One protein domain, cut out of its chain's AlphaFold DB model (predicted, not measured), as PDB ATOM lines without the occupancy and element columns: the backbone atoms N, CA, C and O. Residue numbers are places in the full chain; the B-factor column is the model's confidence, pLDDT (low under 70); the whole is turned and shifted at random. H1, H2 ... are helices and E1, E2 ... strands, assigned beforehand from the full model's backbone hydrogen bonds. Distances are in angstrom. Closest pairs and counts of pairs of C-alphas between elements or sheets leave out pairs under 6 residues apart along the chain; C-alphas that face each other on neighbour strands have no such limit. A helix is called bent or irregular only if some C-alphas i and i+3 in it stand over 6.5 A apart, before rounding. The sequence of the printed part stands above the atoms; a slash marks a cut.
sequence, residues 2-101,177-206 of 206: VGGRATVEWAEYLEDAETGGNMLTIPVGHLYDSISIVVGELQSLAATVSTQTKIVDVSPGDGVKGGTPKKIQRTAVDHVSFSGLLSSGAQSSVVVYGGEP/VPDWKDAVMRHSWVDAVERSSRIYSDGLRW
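This is residues 2 to 101 and 177 to 206 of the 206 residues of an uncharacterized protein of Zymoseptoria tritici ST99CH_1E4 (UniProt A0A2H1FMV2). Two small three-stranded sheets stand end to end in a row, each with a helix over one face: H2 over the sheet E2 E5 E6, H1 over the sheet E1 E3 E4. The long helix H3 packs on E2 and crosses the row. The printed part has 130 residues, with three helices and six strands in the order E1 H1 H2 E2 E3 E4 E5 E6 H3, class mixed. Sheet E2 E5 E6 is antiparallel, E1 E3 E4 mixed. The whole is flat, 54 by 49 by 27 A, and only just compact, close to loose, with a radius of gyration of the C-alphas of 16.6 A.

E5, residues 79 to 85, has antiparallel neighbours E2, residues 46 to 50, with N 48 to O 81 at 2.8 A, and E6, residues 91 to 97, its hairpin partner, with N 82 to O 94 at 2.9 A. H3, residues 180 to 201, stands up from this sheet at 58 degrees; its closest C-alpha pair with E2 is Ser 197 and Thr 48, 4.6 A. H2, residues 24 to 39, is on the same face at a height of 10.6 A. With residues 186 to 190 alone H3 touches H2, closest C-alphas Val 190 and Thr 25, 6.6 A. E3, residues 55 to 59, is parallel to E1, residues 6 to 8, with N 7 to O 57 at 2.9 A, and forms a hairpin with E4, residues 70 to 73, with N 58 to O 70 at 2.8 A. H1, residues 9 to 15, is over E3, closest C-alphas Glu 9 and Val 58, 5.8 A. O i to N i+4 pairs within hydrogen-bond range are 0 of 3 in H1, beside 3 of 4 O i to N i+3 pairs, 9 of 12 in H2 and 15 of 18 in H3.

E1 begins at C-alpha 6 (240.873, 242.510, 179.077). H3, 32.5 A long, ends at C-alpha 201 (214.750, 249.421, 184.363). E5 is 21.0 A, E6 20.6 A and H2 20.1 A long, H2 with a kink of 30 degrees near residue 31. H1 is irregular, C-alphas 10 and 13 being 7.4 A apart, and H2 only just, C-alphas 24 and 27 being 6.6 A apart.

The C-alphas of Gly 66 and Gly 89 are farthest apart, 53.6 A. Residues 102 to 176 are not printed, and C-alphas 101 and 177 are 33.1 A apart across this cut. Of the links printed whole, none is long. Residues 62 to 67 and 199 to 206 have pLDDT under 70.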
ATOM      1  N   VAL A   2     239.647 245.164 186.993       82.94
ATOM      2  CA  VAL A   2     238.332 244.484 186.925       82.94
ATOM      3  C   VAL A   2     237.322 245.385 186.206       82.94
ATOM      4  O   VAL A   2     237.377 246.607 186.346       82.94
ATOM      5  N   GLY A   3     236.459 244.804 185.373       87.50
ATOM      6  CA  GLY A   3     235.500 245.557 184.556       87.50
ATOM      7  C   GLY A   3     236.087 246.175 183.272       87.50
ATOM      8  O   GLY A   3     235.354 246.770 182.485       87.50
ATOM      9  N   GLY A   4     237.388 246.013 182.998       91.38
ATOM     10  CA  GLY A   4     238.032 246.477 181.760       91.38
ATOM     11  C   GLY A   4     237.750 245.606 180.526       91.38
ATOM     12  O   GLY A   4     236.975 244.658 180.577       91.38
ATOM     13  N   ARG A   5     238.401 245.899 179.393       92.44
ATOM     14  CA  ARG A   5     238.250 245.123 178.138       92.44
ATOM     15  C   ARG A   5     239.077 243.839 178.078       92.44
ATOM     16  O   ARG A   5     238.890 243.038 177.167       92.44
ATOM     17  N   ALA A   6     239.995 243.661 179.019       91.62
ATOM     18  CA  ALA A   6     240.873 242.510 179.077       91.62
ATOM     19  C   ALA A   6     241.097 242.076 180.526       91.62
ATOM     20  O   ALA A   6     241.119 242.907 181.438       91.62
ATOM     21  N   THR A   7     241.302 240.777 180.702       90.81
ATOM     22  CA  THR A   7     241.638 240.134 181.969       90.81
ATOM     23  C   THR A   7     242.648 239.006 181.731       90.81
ATOM     24  O   THR A   7     243.085 238.744 180.606       90.81
ATOM     25  N   VAL A   8     243.056 238.354 182.808       90.81
ATOM     26  CA  VAL A   8     243.956 237.196 182.818       90.81
ATOM     27  C   VAL A   8     243.185 235.974 183.293       90.81
ATOM     28  O   VAL A   8     242.233 236.105 184.055       90.81
ATOM     29  N   GLU A   9     243.592 234.788 182.852       90.75
ATOM     30  CA  GLU A   9     242.865 233.533 183.101       90.75
ATOM     31  C   GLU A   9     242.530 233.288 184.584       90.75
ATOM     32  O   GLU A   9     241.408 232.912 184.906       90.75
ATOM     33  N   TRP A  10     243.444 233.594 185.512       90.50
ATOM     34  CA  TRP A  10     243.180 233.417 186.948       90.50
ATOM     35  C   TRP A  10     242.110 234.371 187.506       90.50
ATOM     36  O   TRP A  10     241.521 234.088 188.547       90.50
ATOM     37  N   ALA A  11     241.856 235.490 186.829       92.38
ATOM     38  CA  ALA A  11     240.880 236.509 187.210       92.38
ATOM     39  C   ALA A  11     239.586 236.425 186.381       92.38
ATOM     40  O   ALA A  11     238.693 237.247 186.560       92.38
ATOM     41  N   GLU A  12     239.468 235.453 185.476       93.56
ATOM     42  CA  GLU A  12     238.325 235.307 184.568       93.56
ATOM     43  C   GLU A  12     236.994 235.138 185.299       93.56
ATOM     44  O   GLU A  12     235.978 235.670 184.864       93.56
ATOM     45  N   TYR A  13     237.005 234.452 186.443       95.06
ATOM     46  CA  TYR A  13     235.808 234.246 187.258       95.06
ATOM     47  C   TYR A  13     235.183 235.565 187.751       95.06
ATOM     48  O   TYR A  13     233.989 235.597 188.036       95.06
ATOM     49  N   LEU A  14     235.957 236.661 187.803       95.50
ATOM     50  CA  LEU A  14     235.465 237.989 188.188       95.50
ATOM     51  C   LEU A  14     234.526 238.616 187.147       95.50
ATOM     52  O   LEU A  14     233.881 239.629 187.422       95.50
ATOM     53  N   GLU A  15     234.476 238.035 185.947       96.38
ATOM     54  CA  GLU A  15     233.632 238.480 184.838       96.38
ATOM     55  C   GLU A  15     232.244 237.820 184.841       96.38
ATOM     56  O   GLU A  15     231.367 238.208 184.057       96.38
ATOM     57  N   ASP A  16     232.031 236.860 185.744       96.31
ATOM     58  CA  ASP A  16     230.779 236.136 185.925       96.31
ATOM     59  C   ASP A  16     230.050 236.599 187.198       96.31
ATOM     60  O   ASP A  16     230.579 236.538 188.310       96.31
ATOM     61  N   ALA A  17     228.815 237.075 187.031       95.06
ATOM     62  CA  ALA A  17     227.962 237.545 188.116       95.06
ATOM     63  C   ALA A  17     227.638 236.459 189.161       95.06
ATOM     64  O   ALA A  17     227.368 236.800 190.313       95.06
ATOM     65  N   GLU A  18     227.680 235.172 188.801       95.50
ATOM     66  CA  GLU A  18     227.275 234.072 189.690       95.50
ATOM     67  C   GLU A  18     228.367 233.630 190.680       95.50
ATOM     68  O   GLU A  18     228.091 232.890 191.623       95.50
ATOM     69  N   THR A  19     229.609 234.098 190.525       94.62
ATOM     70  CA  THR A  19     230.753 233.615 191.324       94.62
ATOM     71  C   THR A  19     230.875 234.280 192.697       94.62
ATOM     72  O   THR A  19     231.699 233.874 193.514       94.62
ATOM     73  N   GLY A  20     230.089 235.330 192.957       91.00
ATOM     74  CA  GLY A  20     230.176 236.167 194.160       91.00
ATOM     75  C   GLY A  20     231.365 237.139 194.171       91.00
ATOM     76  O   GLY A  20     231.339 238.126 194.910       91.00
ATOM     77  N   GLY A  21     232.376 236.925 193.324       93.94
ATOM     78  CA  GLY A  21     233.488 237.846 193.118       93.94
ATOM     79  C   GLY A  21     233.303 238.638 191.832       93.94
ATOM     80  O   GLY A  21     233.325 238.066 190.755       93.94
ATOM     81  N   ASN A  22     233.130 239.954 191.921       94.50
ATOM     82  CA  ASN A  22     233.007 240.826 190.752       94.50
ATOM     83  C   ASN A  22     233.317 242.288 191.121       94.50
ATOM     84  O   ASN A  22     233.676 242.589 192.262       94.50
ATOM     85  N   MET A  23     233.184 243.212 190.161       94.12
ATOM     86  CA  MET A  23     233.456 244.637 190.388       94.12
ATOM     87  C   MET A  23     232.590 245.246 191.504       94.12
ATOM     88  O   MET A  23     233.070 246.073 192.277       94.12
ATOM     89  N   LEU A  24     231.316 244.859 191.592       95.12
ATOM     90  CA  LEU A  24     230.397 245.422 192.575       95.12
ATOM     91  C   LEU A  24     230.715 244.914 193.989       95.12
ATOM     92  O   LEU A  24     230.778 245.707 194.929       95.12
ATOM     93  N   THR A  25     230.947 243.610 194.143       95.38
ATOM     94  CA  THR A  25     231.165 242.992 195.459       95.38
ATOM     95  C   THR A  25     232.557 243.261 196.023       95.38
ATOM     96  O   THR A  25     232.690 243.383 197.238       95.38
ATOM     97  N   ILE A  26     233.582 243.386 195.168       93.38
ATOM     98  CA  ILE A  26     234.980 243.502 195.605       93.38
ATOM     99  C   ILE A  26     235.472 244.964 195.575       93.38
ATOM    100  O   ILE A  26     235.490 245.584 196.640       93.38
ATOM    101  N   PRO A  27     235.885 245.566 194.435       91.81
ATOM    102  CA  PRO A  27     236.499 246.893 194.459       91.81
ATOM    103  C   PRO A  27     235.512 247.987 194.877       91.81
ATOM    104  O   PRO A  27     235.858 248.836 195.696       91.81
ATOM    105  N   VAL A  28     234.268 247.952 194.385       93.81
ATOM    106  CA  VAL A  28     233.235 248.923 194.784       93.81
ATOM    107  C   VAL A  28     232.840 248.734 196.251       93.81
ATOM    108  O   VAL A  28     232.710 249.721 196.974       93.81
ATOM    109  N   GLY A  29     232.718 247.482 196.706       94.50
ATOM    110  CA  GLY A  29     232.484 247.148 198.110       94.50
ATOM    111  C   GLY A  29     233.559 247.728 199.033       94.50
ATOM    112  O   GLY A  29     233.230 248.484 199.942       94.50
ATOM    113  N   HIS A  30     234.839 247.454 198.763       92.75
ATOM    114  CA  HIS A  30     235.963 247.991 199.540       92.75
ATOM    115  C   HIS A  30     236.086 249.518 199.465       92.75
ATOM    116  O   HIS A  30     236.422 250.161 200.465       92.75
ATOM    117  N   LEU A  31     235.818 250.116 198.298       92.06
ATOM    118  CA  LEU A  31     235.799 251.569 198.138       92.06
ATOM    119  C   LEU A  31     234.744 252.191 199.048       92.06
ATOM    120  O   LEU A  31     235.058 253.104 199.809       92.06
ATOM    121  N   TYR A  32     233.505 251.708 198.976       94.06
ATOM    122  CA  TYR A  32     232.436 252.280 199.777       94.06
ATOM    123  C   TYR A  32     232.631 251.995 201.268       94.06
ATOM    124  O   TYR A  32     232.342 252.871 202.070       94.06
ATOM    125  N   ASP A  33     233.178 250.839 201.645       94.00
ATOM    126  CA  ASP A  33     233.547 250.547 203.035       94.00
ATOM    127  C   ASP A  33     234.525 251.566 203.612       94.00
ATOM    128  O   ASP A  33     234.305 252.134 204.680       94.00
ATOM    129  N   SER A  34     235.551 251.898 202.833       91.38
ATOM    130  CA  SER A  34     236.512 252.937 203.206       91.38
ATOM    131  C   SER A  34     235.843 254.312 203.330       91.38
ATOM    132  O   SER A  34     236.169 255.083 204.230       91.38
ATOM    133  N   ILE A  35     234.894 254.631 202.442       92.12
ATOM    134  CA  ILE A  35     234.145 255.894 202.482       92.12
ATOM    135  C   ILE A  35     233.232 255.943 203.714       92.12
ATOM    136  O   ILE A  35     233.222 256.958 204.414       92.12
ATOM    137  N   SER A  36     232.482 254.878 204.005       93.81
ATOM    138  CA  SER A  36     231.474 254.883 205.069       93.81
ATOM    139  C   SER A  36     232.088 254.933 206.466       93.81
ATOM    140  O   SER A  36     231.519 255.568 207.354       93.81
ATOM    141  N   ILE A  37     233.298 254.399 206.643       92.69
ATOM    142  CA  ILE A  37     234.092 254.589 207.866       92.69
ATOM    143  C   ILE A  37     234.400 256.076 208.115       92.69
ATOM    144  O   ILE A  37     234.416 256.514 209.264       92.69
ATOM    145  N   VAL A  38     234.632 256.867 207.061       94.50
ATOM    146  CA  VAL A  38     235.036 258.279 207.185       94.50
ATOM    147  C   VAL A  38     233.840 259.223 207.296       94.50
ATOM    148  O   VAL A  38     233.871 260.148 208.107       94.50
ATOM    149  N   VAL A  39     232.801 259.033 206.477       95.44
ATOM    150  CA  VAL A  39     231.672 259.984 206.376       95.44
ATOM    151  C   VAL A  39     230.321 259.420 206.827       95.44
ATOM    152  O   VAL A  39     229.322 260.140 206.810       95.44
ATOM    153  N   GLY A  40     230.282 258.162 207.269       95.75
ATOM    154  CA  GLY A  40     229.074 257.464 207.704       95.75
ATOM    155  C   GLY A  40     228.367 256.685 206.590       95.75
ATOM    156  O   GLY A  40     228.674 256.806 205.405       95.75
ATOM    157  N   GLU A  41     227.391 255.873 206.992       95.94
ATOM    158  CA  GLU A  41     226.578 255.049 206.091       95.94
ATOM    159  C   GLU A  41     225.476 255.863 205.395       95.94
ATOM    160  O   GLU A  41     224.907 256.807 205.961       95.94
ATOM    161  N   LEU A  42     225.118 255.454 204.175       96.25
ATOM    162  CA  LEU A  42     223.955 255.984 203.465       96.25
ATOM    163  C   LEU A  42     222.657 255.565 204.173       96.25
ATOM    164  O   LEU A  42     222.438 254.396 204.473       96.25
ATOM    165  N   GLN A  43     221.766 256.528 204.387       96.00
ATOM    166  CA  GLN A  43     220.401 256.340 204.891       96.00
ATOM    167  C   GLN A  43     219.372 256.217 203.759       96.00
ATOM    168  O   GLN A  43     218.263 255.728 203.969       96.00
ATOM    169  N   SER A  44     219.725 256.655 202.551       93.38
ATOM    170  CA  SER A  44     218.943 256.469 201.329       93.38
ATOM    171  C   SER A  44     219.859 256.066 200.176       93.38
ATOM    172  O   SER A  44     221.039 256.412 200.178       93.38
ATOM    173  N   LEU A  45     219.338 255.310 199.206       94.19
ATOM    174  CA  LEU A  45     220.142 254.767 198.112       94.19
ATOM    175  C   LEU A  45     219.347 254.704 196.803       94.19
ATOM    176  O   LEU A  45     218.419 253.906 196.655       94.19
ATOM    177  N   ALA A  46     219.769 255.503 195.830       96.56
ATOM    178  CA  ALA A  46     219.390 255.380 194.428       96.56
ATOM    179  C   ALA A  46     220.607 254.891 193.641       96.56
ATOM    180  O   ALA A  46     221.667 255.510 193.736       96.56
ATOM    181  N   ALA A  47     220.474 253.807 192.878       96.75
ATOM    182  CA  ALA A  47     221.585 253.240 192.122       96.75
ATOM    183  C   ALA A  47     221.218 252.898 190.676       96.75
ATOM    184  O   ALA A  47     220.066 252.630 190.346       96.75
ATOM    185  N   THR A  48     222.220 252.879 189.806       96.50
ATOM    186  CA  THR A  48     222.166 252.305 188.461       96.50
ATOM    187  C   THR A  48     223.392 251.425 188.283       96.50
ATOM    188  O   THR A  48     224.515 251.857 188.535       96.50
ATOM    189  N   VAL A  49     223.189 250.187 187.842       95.56
ATOM    190  CA  VAL A  49     224.276 249.249 187.543       95.56
ATOM    191  C   VAL A  49     224.103 248.714 186.132       95.56
ATOM    192  O   VAL A  49     222.981 248.579 185.645       95.56
ATOM    193  N   SER A  50     225.208 248.444 185.444       95.25
ATOM    194  CA  SER A  50     225.162 247.914 184.084       95.25
ATOM    195  C   SER A  50     226.454 247.208 183.679       95.25
ATOM    196  O   SER A  50     227.513 247.405 184.279       95.25
ATOM    197  N   THR A  51     226.346 246.404 182.624       95.75
ATOM    198  CA  THR A  51     227.472 245.776 181.927       95.75
ATOM    199  C   THR A  51     227.630 246.440 180.562       95.75
ATOM    200  O   THR A  51     226.886 246.148 179.621       95.75
ATOM    201  N   GLN A  52     228.580 247.366 180.457       95.12
ATOM    202  CA  GLN A  52     228.858 248.131 179.239       95.12
ATOM    203  C   GLN A  52     229.881 247.426 178.343       95.12
ATOM    204  O   GLN A  52     229.787 247.488 177.116       95.12
ATOM    205  N   THR A  53     230.832 246.697 178.928       94.06
ATOM    206  CA  THR A  53     231.833 245.913 178.199       94.06
ATOM    207  C   THR A  53     231.439 244.439 178.217       94.06
ATOM    208  O   THR A  53     231.750 243.689 179.134       94.06
ATOM    209  N   LYS A  54     230.728 244.019 177.167       95.25
ATOM    210  CA  LYS A  54     230.154 242.668 177.051       95.25
ATOM    211  C   LYS A  54     231.168 241.581 176.709       95.25
ATOM    212  O   LYS A  54     230.982 240.446 177.122       95.25
ATOM    213  N   ILE A  55     232.196 241.912 175.935       96.44
ATOM    214  CA  ILE A  55     233.200 240.953 175.469       96.44
ATOM    215  C   ILE A  55     234.542 241.315 176.090       96.44
ATOM    216  O   ILE A  55     234.993 242.452 175.944       96.44
ATOM    217  N   VAL A  56     235.166 240.343 176.753       95.19
ATOM    218  CA  VAL A  56     236.442 240.507 177.459       95.19
ATOM    219  C   VAL A  56     237.487 239.590 176.838       95.19
ATOM    220  O   VAL A  56     237.225 238.409 176.607       95.19
ATOM    221  N   ASP A  57     238.668 240.139 176.572       94.06
ATOM    222  CA  ASP A  57     239.836 239.383 176.124       94.06
ATOM    223  C   ASP A  57     240.557 238.764 177.330       94.06
ATOM    224  O   ASP A  57     241.104 239.478 178.168       94.06
ATOM    225  N   VAL A  58     240.582 237.435 177.427       92.19
ATOM    226  CA  VAL A  58     241.276 236.695 178.490       92.19
ATOM    227  C   VAL A  58     242.619 236.210 177.969       92.19
ATOM    228  O   VAL A  58     242.693 235.408 177.031       92.19
ATOM    229  N   SER A  59     243.688 236.697 178.588       89.62
ATOM    230  CA  SER A  59     245.052 236.288 178.257       89.62
ATOM    231  C   SER A  59     245.480 235.078 179.101       89.62
ATOM    232  O   SER A  59     245.206 235.062 180.306       89.62
ATOM    233  N   PRO A  60     246.165 234.082 178.505       78.56
ATOM    234  CA  PRO A  60     246.759 232.977 179.250       78.56
ATOM    235  C   PRO A  60     247.936 233.516 180.075       78.56
ATOM    236  O   PRO A  60     249.037 233.695 179.562       78.56
ATOM    237  N   GLY A  61     247.679 233.836 181.342       70.94
ATOM    238  CA  GLY A  61     248.680 234.268 182.318       70.94
ATOM    239  C   GLY A  61     249.264 235.678 182.144       70.94
ATOM    240  O   GLY A  61     249.162 236.352 181.116       70.94
ATOM    241  N   ASP A  62     249.899 236.125 183.217       59.75
ATOM    242  CA  ASP A  62     250.628 237.373 183.375       59.75
ATOM    243  C   ASP A  62     251.908 237.379 182.526       59.75
ATOM    244  O   ASP A  62     253.000 237.030 182.959       59.75
ATOM    245  N   GLY A  63     251.770 237.812 181.271       54.22
ATOM    246  CA  GLY A  63     252.916 238.175 180.435       54.22
ATOM    247  C   GLY A  63     253.220 237.256 179.255       54.22
ATOM    248  O   GLY A  63     254.273 237.428 178.636       54.22
ATOM    249  N   VAL A  64     252.318 236.345 178.865       50.28
ATOM    250  CA  VAL A  64     252.458 235.632 177.582       50.28
ATOM    251  C   VAL A  64     252.220 236.611 176.428       50.28
ATOM    252  O   VAL A  64     251.120 236.768 175.898       50.28
ATOM    253  N   LYS A  65     253.289 237.295 176.014       53.66
ATOM    254  CA  LYS A  65     253.330 238.028 174.750       53.66
ATOM    255  C   LYS A  65     253.272 237.008 173.614       53.66
ATOM    256  O   LYS A  65     254.259 236.330 173.352       53.66
ATOM    257  N   GLY A  66     252.127 236.918 172.940       57.31
ATOM    258  CA  GLY A  66     251.994 236.157 171.692       57.31
ATOM    259  C   GLY A  66     250.899 235.090 171.652       57.31
ATOM    260  O   GLY A  66     250.774 234.426 170.628       57.31
ATOM    261  N   GLY A  67     250.092 234.928 172.706       64.31
ATOM    262  CA  GLY A  67     248.861 234.129 172.640       64.31
ATOM    263  C   GLY A  67     247.693 234.948 172.086       64.31
ATOM    264  O   GLY A  67     247.559 236.125 172.413       64.31
ATOM    265  N   THR A  68     246.833 234.349 171.255       74.00
ATOM    266  CA  THR A  68     245.536 234.957 170.921       74.00
ATOM    267  C   THR A  68     244.647 234.893 172.166       74.00
ATOM    268  O   THR A  68     244.384 233.782 172.632       74.00
ATOM    269  N   PRO A  69     244.188 236.029 172.722       82.69
ATOM    270  CA  PRO A  69     243.282 236.006 173.861       82.69
ATOM    271  C   PRO A  69     242.001 235.256 173.500       82.69
ATOM    272  O   PRO A  69     241.455 235.449 172.406       82.69
ATOM    273  N   LYS A  70     241.494 234.422 174.413       91.12
ATOM    274  CA  LYS A  70     240.125 233.914 174.267       91.12
ATOM    275  C   LYS A  70     239.154 235.047 174.582       91.12
ATOM    276  O   LYS A  70     239.441 235.899 175.417       91.12
ATOM    277  N   LYS A  71     238.003 235.059 173.921       94.88
ATOM    278  CA  LYS A  71     236.937 236.028 174.190       94.88
ATOM    279  C   LYS A  71     235.869 235.371 175.042       94.88
ATOM    280  O   LYS A  71     235.388 234.301 174.675       94.88
ATOM    281  N   ILE A  72     235.483 236.023 176.129       96.06
ATOM    282  CA  ILE A  72     234.362 235.592 176.967       96.06
ATOM    283  C   ILE A  72     233.270 236.656 176.998       96.06
ATOM    284  O   ILE A  72     233.526 237.835 176.739       96.06
ATOM    285  N   GLN A  73     232.053 236.226 177.318       97.25
ATOM    286  CA  GLN A  73     230.929 237.112 177.582       97.25
ATOM    287  C   GLN A  73     230.921 237.467 179.071       97.25
ATOM    288  O   GLN A  73     230.761 236.583 179.906       97.25
ATOM    289  N   ARG A  74     231.052 238.754 179.399       97.00
ATOM    290  CA  ARG A  74     230.851 239.253 180.762       97.00
ATOM    291  C   ARG A  74     229.363 239.264 181.094       97.00
ATOM    292  O   ARG A  74     228.554 239.764 180.303       97.00
ATOM    293  N   THR A  75     229.030 238.761 182.277       96.69
ATOM    294  CA  THR A  75     227.714 238.914 182.918       96.69
ATOM    295  C   THR A  75     227.796 239.816 184.151       96.69
ATOM    296  O   THR A  75     226.800 240.435 184.516       96.69
ATOM    297  N   ALA A  76     228.984 239.955 184.750       96.38
ATOM    298  CA  ALA A  76     229.235 240.853 185.869       96.38
ATOM    299  C   ALA A  76     229.027 242.340 185.518       96.38
ATOM    300  O   ALA A  76     229.204 242.784 184.378       96.38
ATOM    301  N   VAL A  77     228.677 243.129 186.533       95.50
ATOM    302  CA  VAL A  77     228.569 244.591 186.446       95.50
ATOM    303  C   VAL A  77     229.956 245.208 186.242       95.50
ATOM    304  O   VAL A  77     230.908 244.828 186.921       95.50
ATOM    305  N   ASP A  78     230.060 246.197 185.351       95.38
ATOM    306  CA  ASP A  78     231.293 246.971 185.134       95.38
ATOM    307  C   ASP A  78     231.098 248.496 185.177       95.38
ATOM    308  O   ASP A  78     232.068 249.242 185.067       95.38
ATOM    309  N   HIS A  79     229.863 248.963 185.369       95.75
ATOM    310  CA  HIS A  79     229.518 250.364 185.591       95.75
ATOM    311  C   HIS A  79     228.486 250.466 186.707       95.75
ATOM    312  O   HIS A  79     227.416 249.861 186.628       95.75
ATOM    313  N   VAL A  80     228.802 251.259 187.725       96.31
ATOM    314  CA  VAL A  80     227.976 251.478 188.911       96.31
ATOM    315  C   VAL A  80     227.894 252.974 189.175       96.31
ATOM    316  O   VAL A  80     228.914 253.653 189.276       96.31
ATOM    317  N   SER A  81     226.688 253.493 189.351       97.06
ATOM    318  CA  SER A  81     226.464 254.782 189.994       97.06
ATOM    319  C   SER A  81     225.514 254.606 191.165       97.06
ATOM    320  O   SER A  81     224.556 253.836 191.093       97.06
ATOM    321  N   PHE A  82     225.775 255.309 192.260       97.19
ATOM    322  CA  PHE A  82     224.846 255.378 193.376       97.19
ATOM    323  C   PHE A  82     224.943 256.716 194.097       97.19
ATOM    324  O   PHE A  82     225.989 257.360 194.128       97.19
ATOM    325  N   SER A  83     223.830 257.148 194.674       97.50
ATOM    326  CA  SER A  83     223.750 258.380 195.449       97.50
ATOM    327  C   SER A  83     222.702 258.280 196.550       97.50
ATOM    328  O   SER A  83     221.836 257.401 196.534       97.50
ATOM    329  N   GLY A  84     222.787 259.191 197.513       96.75
ATOM    330  CA  GLY A  84     221.837 259.290 198.610       96.75
ATOM    331  C   GLY A  84     222.325 260.200 199.727       96.75
ATOM    332  O   GLY A  84     223.315 260.916 199.573       96.75
ATOM    333  N   LEU A  85     221.611 260.171 200.850       97.50
ATOM    334  CA  LEU A  85     221.950 260.941 202.043       97.50
ATOM    335  C   LEU A  85     222.760 260.083 203.009       97.50
ATOM    336  O   LEU A  85     222.375 258.953 203.290       97.50
ATOM    337  N   LEU A  86     223.851 260.626 203.537       96.38
ATOM    338  CA  LEU A  86     224.606 260.041 204.645       96.38
ATOM    339  C   LEU A  86     223.830 260.194 205.963       96.38
ATOM    340  O   LEU A  86     222.890 260.985 206.051       96.38
ATOM    341  N   SER A  87     224.246 259.494 207.020       93.56
ATOM    342  CA  SER A  87     223.662 259.636 208.367       93.56
ATOM    343  C   SER A  87     223.738 261.058 208.935       93.56
ATOM    344  O   SER A  87     222.953 261.412 209.810       93.56
ATOM    345  N   SER A  88     224.645 261.889 208.418       94.69
ATOM    346  CA  SER A  88     224.749 263.321 208.724       94.69
ATOM    347  C   SER A  88     223.727 264.200 207.991       94.69
ATOM    348  O   SER A  88     223.631 265.389 208.278       94.69
ATOM    349  N   GLY A  89     222.992 263.650 207.020       95.50
ATOM    350  CA  GLY A  89     222.148 264.400 206.088       95.50
ATOM    351  C   GLY A  89     222.901 264.983 204.886       95.50
ATOM    352  O   GLY A  89     222.269 265.568 204.009       95.50
ATOM    353  N   ALA A  90     224.225 264.817 204.805       96.94
ATOM    354  CA  ALA A  90     225.009 265.257 203.654       96.94
ATOM    355  C   ALA A  90     224.707 264.412 202.405       96.94
ATOM    356  O   ALA A  90     224.521 263.196 202.487       96.94
ATOM    357  N   GLN A  91     224.691 265.056 201.237       97.44
ATOM    358  CA  GLN A  91     224.515 264.384 199.952       97.44
ATOM    359  C   GLN A  91     225.809 263.676 199.537       97.44
ATOM    360  O   GLN A  91     226.880 264.280 199.530       97.44
ATOM    361  N   SER A  92     225.701 262.417 199.115       97.19
ATOM    362  CA  SER A  92     226.794 261.646 198.523       97.19
ATOM    363  C   SER A  92     226.405 261.150 197.131       97.19
ATOM    364  O   SER A  92     225.245 260.815 196.873       97.19
ATOM    365  N   SER A  93     227.374 261.138 196.217       97.44
ATOM    366  CA  SER A  93     227.232 260.633 194.852       97.44
ATOM    367  C   SER A  93     228.536 259.980 194.422       97.44
ATOM    368  O   SER A  93     229.612 260.552 194.600       97.44
ATOM    369  N   VAL A  94     228.433 258.777 193.867       96.12
ATOM    370  CA  VAL A  94     229.570 257.950 193.479       96.12
ATOM    371  C   VAL A  94     229.312 257.371 192.094       96.12
ATOM    372  O   VAL A  94     228.216 256.895 191.795       96.12
ATOM    373  N   VAL A  95     230.344 257.396 191.254       95.50
ATOM    374  CA  VAL A  95     230.370 256.729 189.952       95.50
ATOM    375  C   VAL A  95     231.657 255.925 189.869       95.50
ATOM    376  O   VAL A  95     232.741 256.466 190.073       95.50
ATOM    377  N   VAL A  96     231.529 254.638 189.570       94.06
ATOM    378  CA  VAL A  96     232.640 253.707 189.387       94.06
ATOM    379  C   VAL A  96     232.441 252.974 188.072       94.06
ATOM    380  O   VAL A  96     231.348 252.493 187.771       94.06
ATOM    381  N   TYR A  97     233.504 252.872 187.291       92.50
ATOM    382  CA  TYR A  97     233.518 252.113 186.052       92.50
ATOM    383  C   TYR A  97     234.828 251.348 185.932       92.50
ATOM    384  O   TYR A  97     235.869 251.785 186.421       92.50
ATOM    385  N   GLY A  98     234.758 250.185 185.297       90.31
ATOM    386  CA  GLY A  98     235.921 249.354 185.045       90.31
ATOM    387  C   GLY A  98     236.811 249.889 183.924       90.31
ATOM    388  O   GLY A  98     236.394 250.677 183.073       90.31
ATOM    389  N   GLY A  99     238.042 249.384 183.882       86.12
ATOM    390  CA  GLY A  99     239.040 249.749 182.876       86.12
ATOM    391  C   GLY A  99     240.048 250.785 183.366       86.12
ATOM    392  O   GLY A  99     240.234 250.966 184.563       86.12
ATOM    393  N   GLU A 100     240.749 251.400 182.419       86.75
ATOM    394  CA  GLU A 100     241.739 252.440 182.702       86.75
ATOM    395  C   GLU A 100     241.071 253.823 182.657       86.75
ATOM    396  O   GLU A 100     240.146 254.022 181.859       86.75
ATOM    397  N   PRO A 101     241.524 254.790 183.472       88.06
ATOM    398  CA  PRO A 101     241.046 256.160 183.404       88.06
ATOM    399  C   PRO A 101     241.448 256.782 182.068       88.06
ATOM    400  O   PRO A 101     242.244 256.246 181.287       88.06
ATOM    401  N   VAL A 177     238.415 244.858 215.742       96.19
ATOM    402  CA  VAL A 177     238.616 244.622 214.307       96.19
ATOM    403  C   VAL A 177     237.286 244.296 213.617       96.19
ATOM    404  O   VAL A 177     236.344 243.893 214.310       96.19
ATOM    405  N   PRO A 178     237.175 244.469 212.283       94.81
ATOM    406  CA  PRO A 178     235.978 244.077 211.548       94.81
ATOM    407  C   PRO A 178     235.616 242.605 211.772       94.81
ATOM    408  O   PRO A 178     236.486 241.732 211.734       94.81
ATOM    409  N   ASP A 179     234.330 242.330 211.979       95.75
ATOM    410  CA  ASP A 179     233.800 240.982 212.176       95.75
ATOM    411  C   ASP A 179     232.728 240.606 211.132       95.75
ATOM    412  O   ASP A 179     232.481 241.301 210.142       95.75
ATOM    413  N   TRP A 180     232.074 239.458 211.332       97.31
ATOM    414  CA  TRP A 180     231.025 238.979 210.430       97.31
ATOM    415  C   TRP A 180     229.821 239.920 210.320       97.31
ATOM    416  O   TRP A 180     229.153 239.919 209.288       97.31
ATOM    417  N   LYS A 181     229.511 240.716 211.346       97.06
ATOM    418  CA  LYS A 181     228.414 241.692 211.292       97.06
ATOM    419  C   LYS A 181     228.765 242.835 210.353       97.06
ATOM    420  O   LYS A 181     227.907 243.235 209.569       97.06
ATOM    421  N   ASP A 182     230.010 243.303 210.393       95.94
ATOM    422  CA  ASP A 182     230.499 244.330 209.471       95.94
ATOM    423  C   ASP A 182     230.455 243.806 208.020       95.94
ATOM    424  O   ASP A 182     229.938 244.475 207.121       95.94
ATOM    425  N   ALA A 183     230.854 242.547 207.801       96.12
ATOM    426  CA  ALA A 183     230.736 241.896 206.494       96.12
ATOM    427  C   ALA A 183     229.272 241.768 206.021       96.12
ATOM    428  O   ALA A 183     228.954 242.084 204.873       96.12
ATOM    429  N   VAL A 184     228.351 241.345 206.895       97.75
ATOM    430  CA  VAL A 184     226.915 241.245 206.570       97.75
ATOM    431  C   VAL A 184     226.321 242.611 206.236       97.75
ATOM    432  O   VAL A 184     225.515 242.711 205.309       97.75
ATOM    433  N   MET A 185     226.721 243.672 206.939       96.19
ATOM    434  CA  MET A 185     226.306 245.041 206.628       96.19
ATOM    435  C   MET A 185     226.751 245.443 205.215       96.19
ATOM    436  O   MET A 185     225.925 245.893 204.418       96.19
ATOM    437  N   ARG A 186     228.018 245.197 204.864       96.69
ATOM    438  CA  ARG A 186     228.558 245.463 203.522       96.69
ATOM    439  C   ARG A 186     227.822 244.679 202.434       96.69
ATOM    440  O   ARG A 186     227.457 245.254 201.411       96.69
ATOM    441  N   HIS A 187     227.539 243.398 202.660       96.56
ATOM    442  CA  HIS A 187     226.762 242.586 201.716       96.56
ATOM    443  C   HIS A 187     225.296 243.030 201.608       96.56
ATOM    444  O   HIS A 187     224.735 243.021 200.514       96.56
ATOM    445  N   SER A 188     224.687 243.486 202.705       96.62
ATOM    446  CA  SER A 188     223.335 244.063 202.690       96.62
ATOM    447  C   SER A 188     223.286 245.358 201.876       96.62
ATOM    448  O   SER A 188     222.310 245.617 201.172       96.62
ATOM    449  N   TRP A 189     224.353 246.160 201.929       97.00
ATOM    450  CA  TRP A 189     224.508 247.335 201.077       97.00
ATOM    451  C   TRP A 189     224.629 246.961 199.593       97.00
ATOM    452  O   TRP A 189     223.951 247.572 198.767       97.00
ATOM    453  N   VAL A 190     225.413 245.931 199.244       96.69
ATOM    454  CA  VAL A 190     225.502 245.436 197.855       96.69
ATOM    455  C   VAL A 190     224.123 245.015 197.334       96.69
ATOM    456  O   VAL A 190     223.713 245.462 196.263       96.69
ATOM    457  N   ASP A 191     223.368 244.235 198.113       95.81
ATOM    458  CA  ASP A 191     221.996 243.846 197.755       95.81
ATOM    459  C   ASP A 191     221.081 245.069 197.558       95.81
ATOM    460  O   ASP A 191     220.286 245.124 196.615       95.81
ATOM    461  N   ALA A 192     221.210 246.093 198.407       96.00
ATOM    462  CA  ALA A 192     220.444 247.326 198.265       96.00
ATOM    463  C   ALA A 192     220.782 248.082 196.966       96.00
ATOM    464  O   ALA A 192     219.864 248.587 196.312       96.00
ATOM    465  N   VAL A 193     222.060 248.135 196.560       96.50
ATOM    466  CA  VAL A 193     222.498 248.734 195.282       96.50
ATOM    467  C   VAL A 193     221.842 248.009 194.109       96.50
ATOM    468  O   VAL A 193     221.217 248.640 193.253       96.50
ATOM    469  N   GLU A 194     221.916 246.680 194.091       93.69
ATOM    470  CA  GLU A 194     221.321 245.881 193.022       93.69
ATOM    471  C   GLU A 194     219.796 246.018 192.976       93.69
ATOM    472  O   GLU A 194     219.230 246.235 191.902       93.69
ATOM    473  N   ARG A 195     219.107 245.946 194.122       93.81
ATOM    474  CA  ARG A 195     217.649 246.135 194.179       93.81
ATOM    475  C   ARG A 195     217.234 247.518 193.698       93.81
ATOM    476  O   ARG A 195     216.291 247.610 192.916       93.81
ATOM    477  N   SER A 196     217.939 248.565 194.126       93.31
ATOM    478  CA  SER A 196     217.666 249.945 193.711       93.31
ATOM    479  C   SER A 196     217.789 250.110 192.191       93.31
ATOM    480  O   SER A 196     216.919 250.711 191.561       93.31
ATOM    481  N   SER A 197     218.786 249.463 191.575       89.94
ATOM    482  CA  SER A 197     218.985 249.506 190.120       89.94
ATOM    483  C   SER A 197     217.842 248.891 189.302       89.94
ATOM    484  O   SER A 197     217.533 249.379 188.216       89.94
ATOM    485  N   ARG A 198     217.171 247.860 189.833       85.69
ATOM    486  CA  ARG A 198     216.079 247.151 189.143       85.69
ATOM    487  C   ARG A 198     214.767 247.936 189.119       85.69
ATOM    488  O   ARG A 198     213.945 247.725 188.234       85.69
ATOM    489  N   ILE A 199     214.570 248.858 190.064       68.50
ATOM    490  CA  ILE A 199     213.332 249.648 190.176       68.50
ATOM    491  C   ILE A 199     213.143 250.566 188.954       68.50
ATOM    492  O   ILE A 199     212.010 250.846 188.565       68.50
ATOM    493  N   TYR A 200     214.232 251.002 188.314       56.00
ATOM    494  CA  TYR A 200     214.188 251.976 187.218       56.00
ATOM    495  C   TYR A 200     214.294 251.369 185.811       56.00
ATOM    496  O   TYR A 200     213.965 252.054 184.842       56.00
ATOM    497  N   SER A 201     214.682 250.099 185.669       56.97
ATOM    498  CA  SER A 201     214.750 249.421 184.363       56.97
ATOM    499  C   SER A 201     213.379 249.105 183.755       56.97
ATOM    500  O   SER A 201     213.258 249.069 182.533       56.97
ATOM    501  N   ASP A 202     212.337 248.953 184.578       54.44
ATOM    502  CA  ASP A 202     211.007 248.512 184.120       54.44
ATOM    503  C   ASP A 202     210.009 249.666 183.881       54.44
ATOM    504  O   ASP A 202     208.906 249.448 183.371       54.44
ATOM    505  N   GLY A 203     210.370 250.903 184.248       47.28
ATOM    506  CA  GLY A 203     209.419 252.017 184.386       47.28
ATOM    507  C   GLY A 203     209.546 253.168 183.383       47.28
ATOM    508  O   GLY A 203     208.647 254.006 183.315       47.28
ATOM    509  N   LEU A 204     210.627 253.245 182.603       51.81
ATOM    510  CA  LEU A 204     210.861 254.379 181.704       51.81
ATOM    511  C   LEU A 204     210.305 254.092 180.307       51.81
ATOM    512  O   LEU A 204     210.961 253.494 179.457       51.81
ATOM    513  N   ARG A 205     209.068 254.535 180.074       52.75
ATOM    514  CA  ARG A 205     208.507 254.715 178.731       52.75
ATOM    515  C   ARG A 205     208.469 256.214 178.449       52.75
ATOM    516  O   ARG A 205     207.713 256.922 179.109       52.75
ATOM    517  N   TRP A 206     209.316 256.677 177.534       63.91
ATOM    518  CA  TRP A 206     209.217 258.019 176.955       63.91
ATOM    519  C   TRP A 206     208.180 258.015 175.833       63.91
ATOM    520  O   TRP A 206     208.151 257.008 175.084       63.91
TER     521      TRP A 206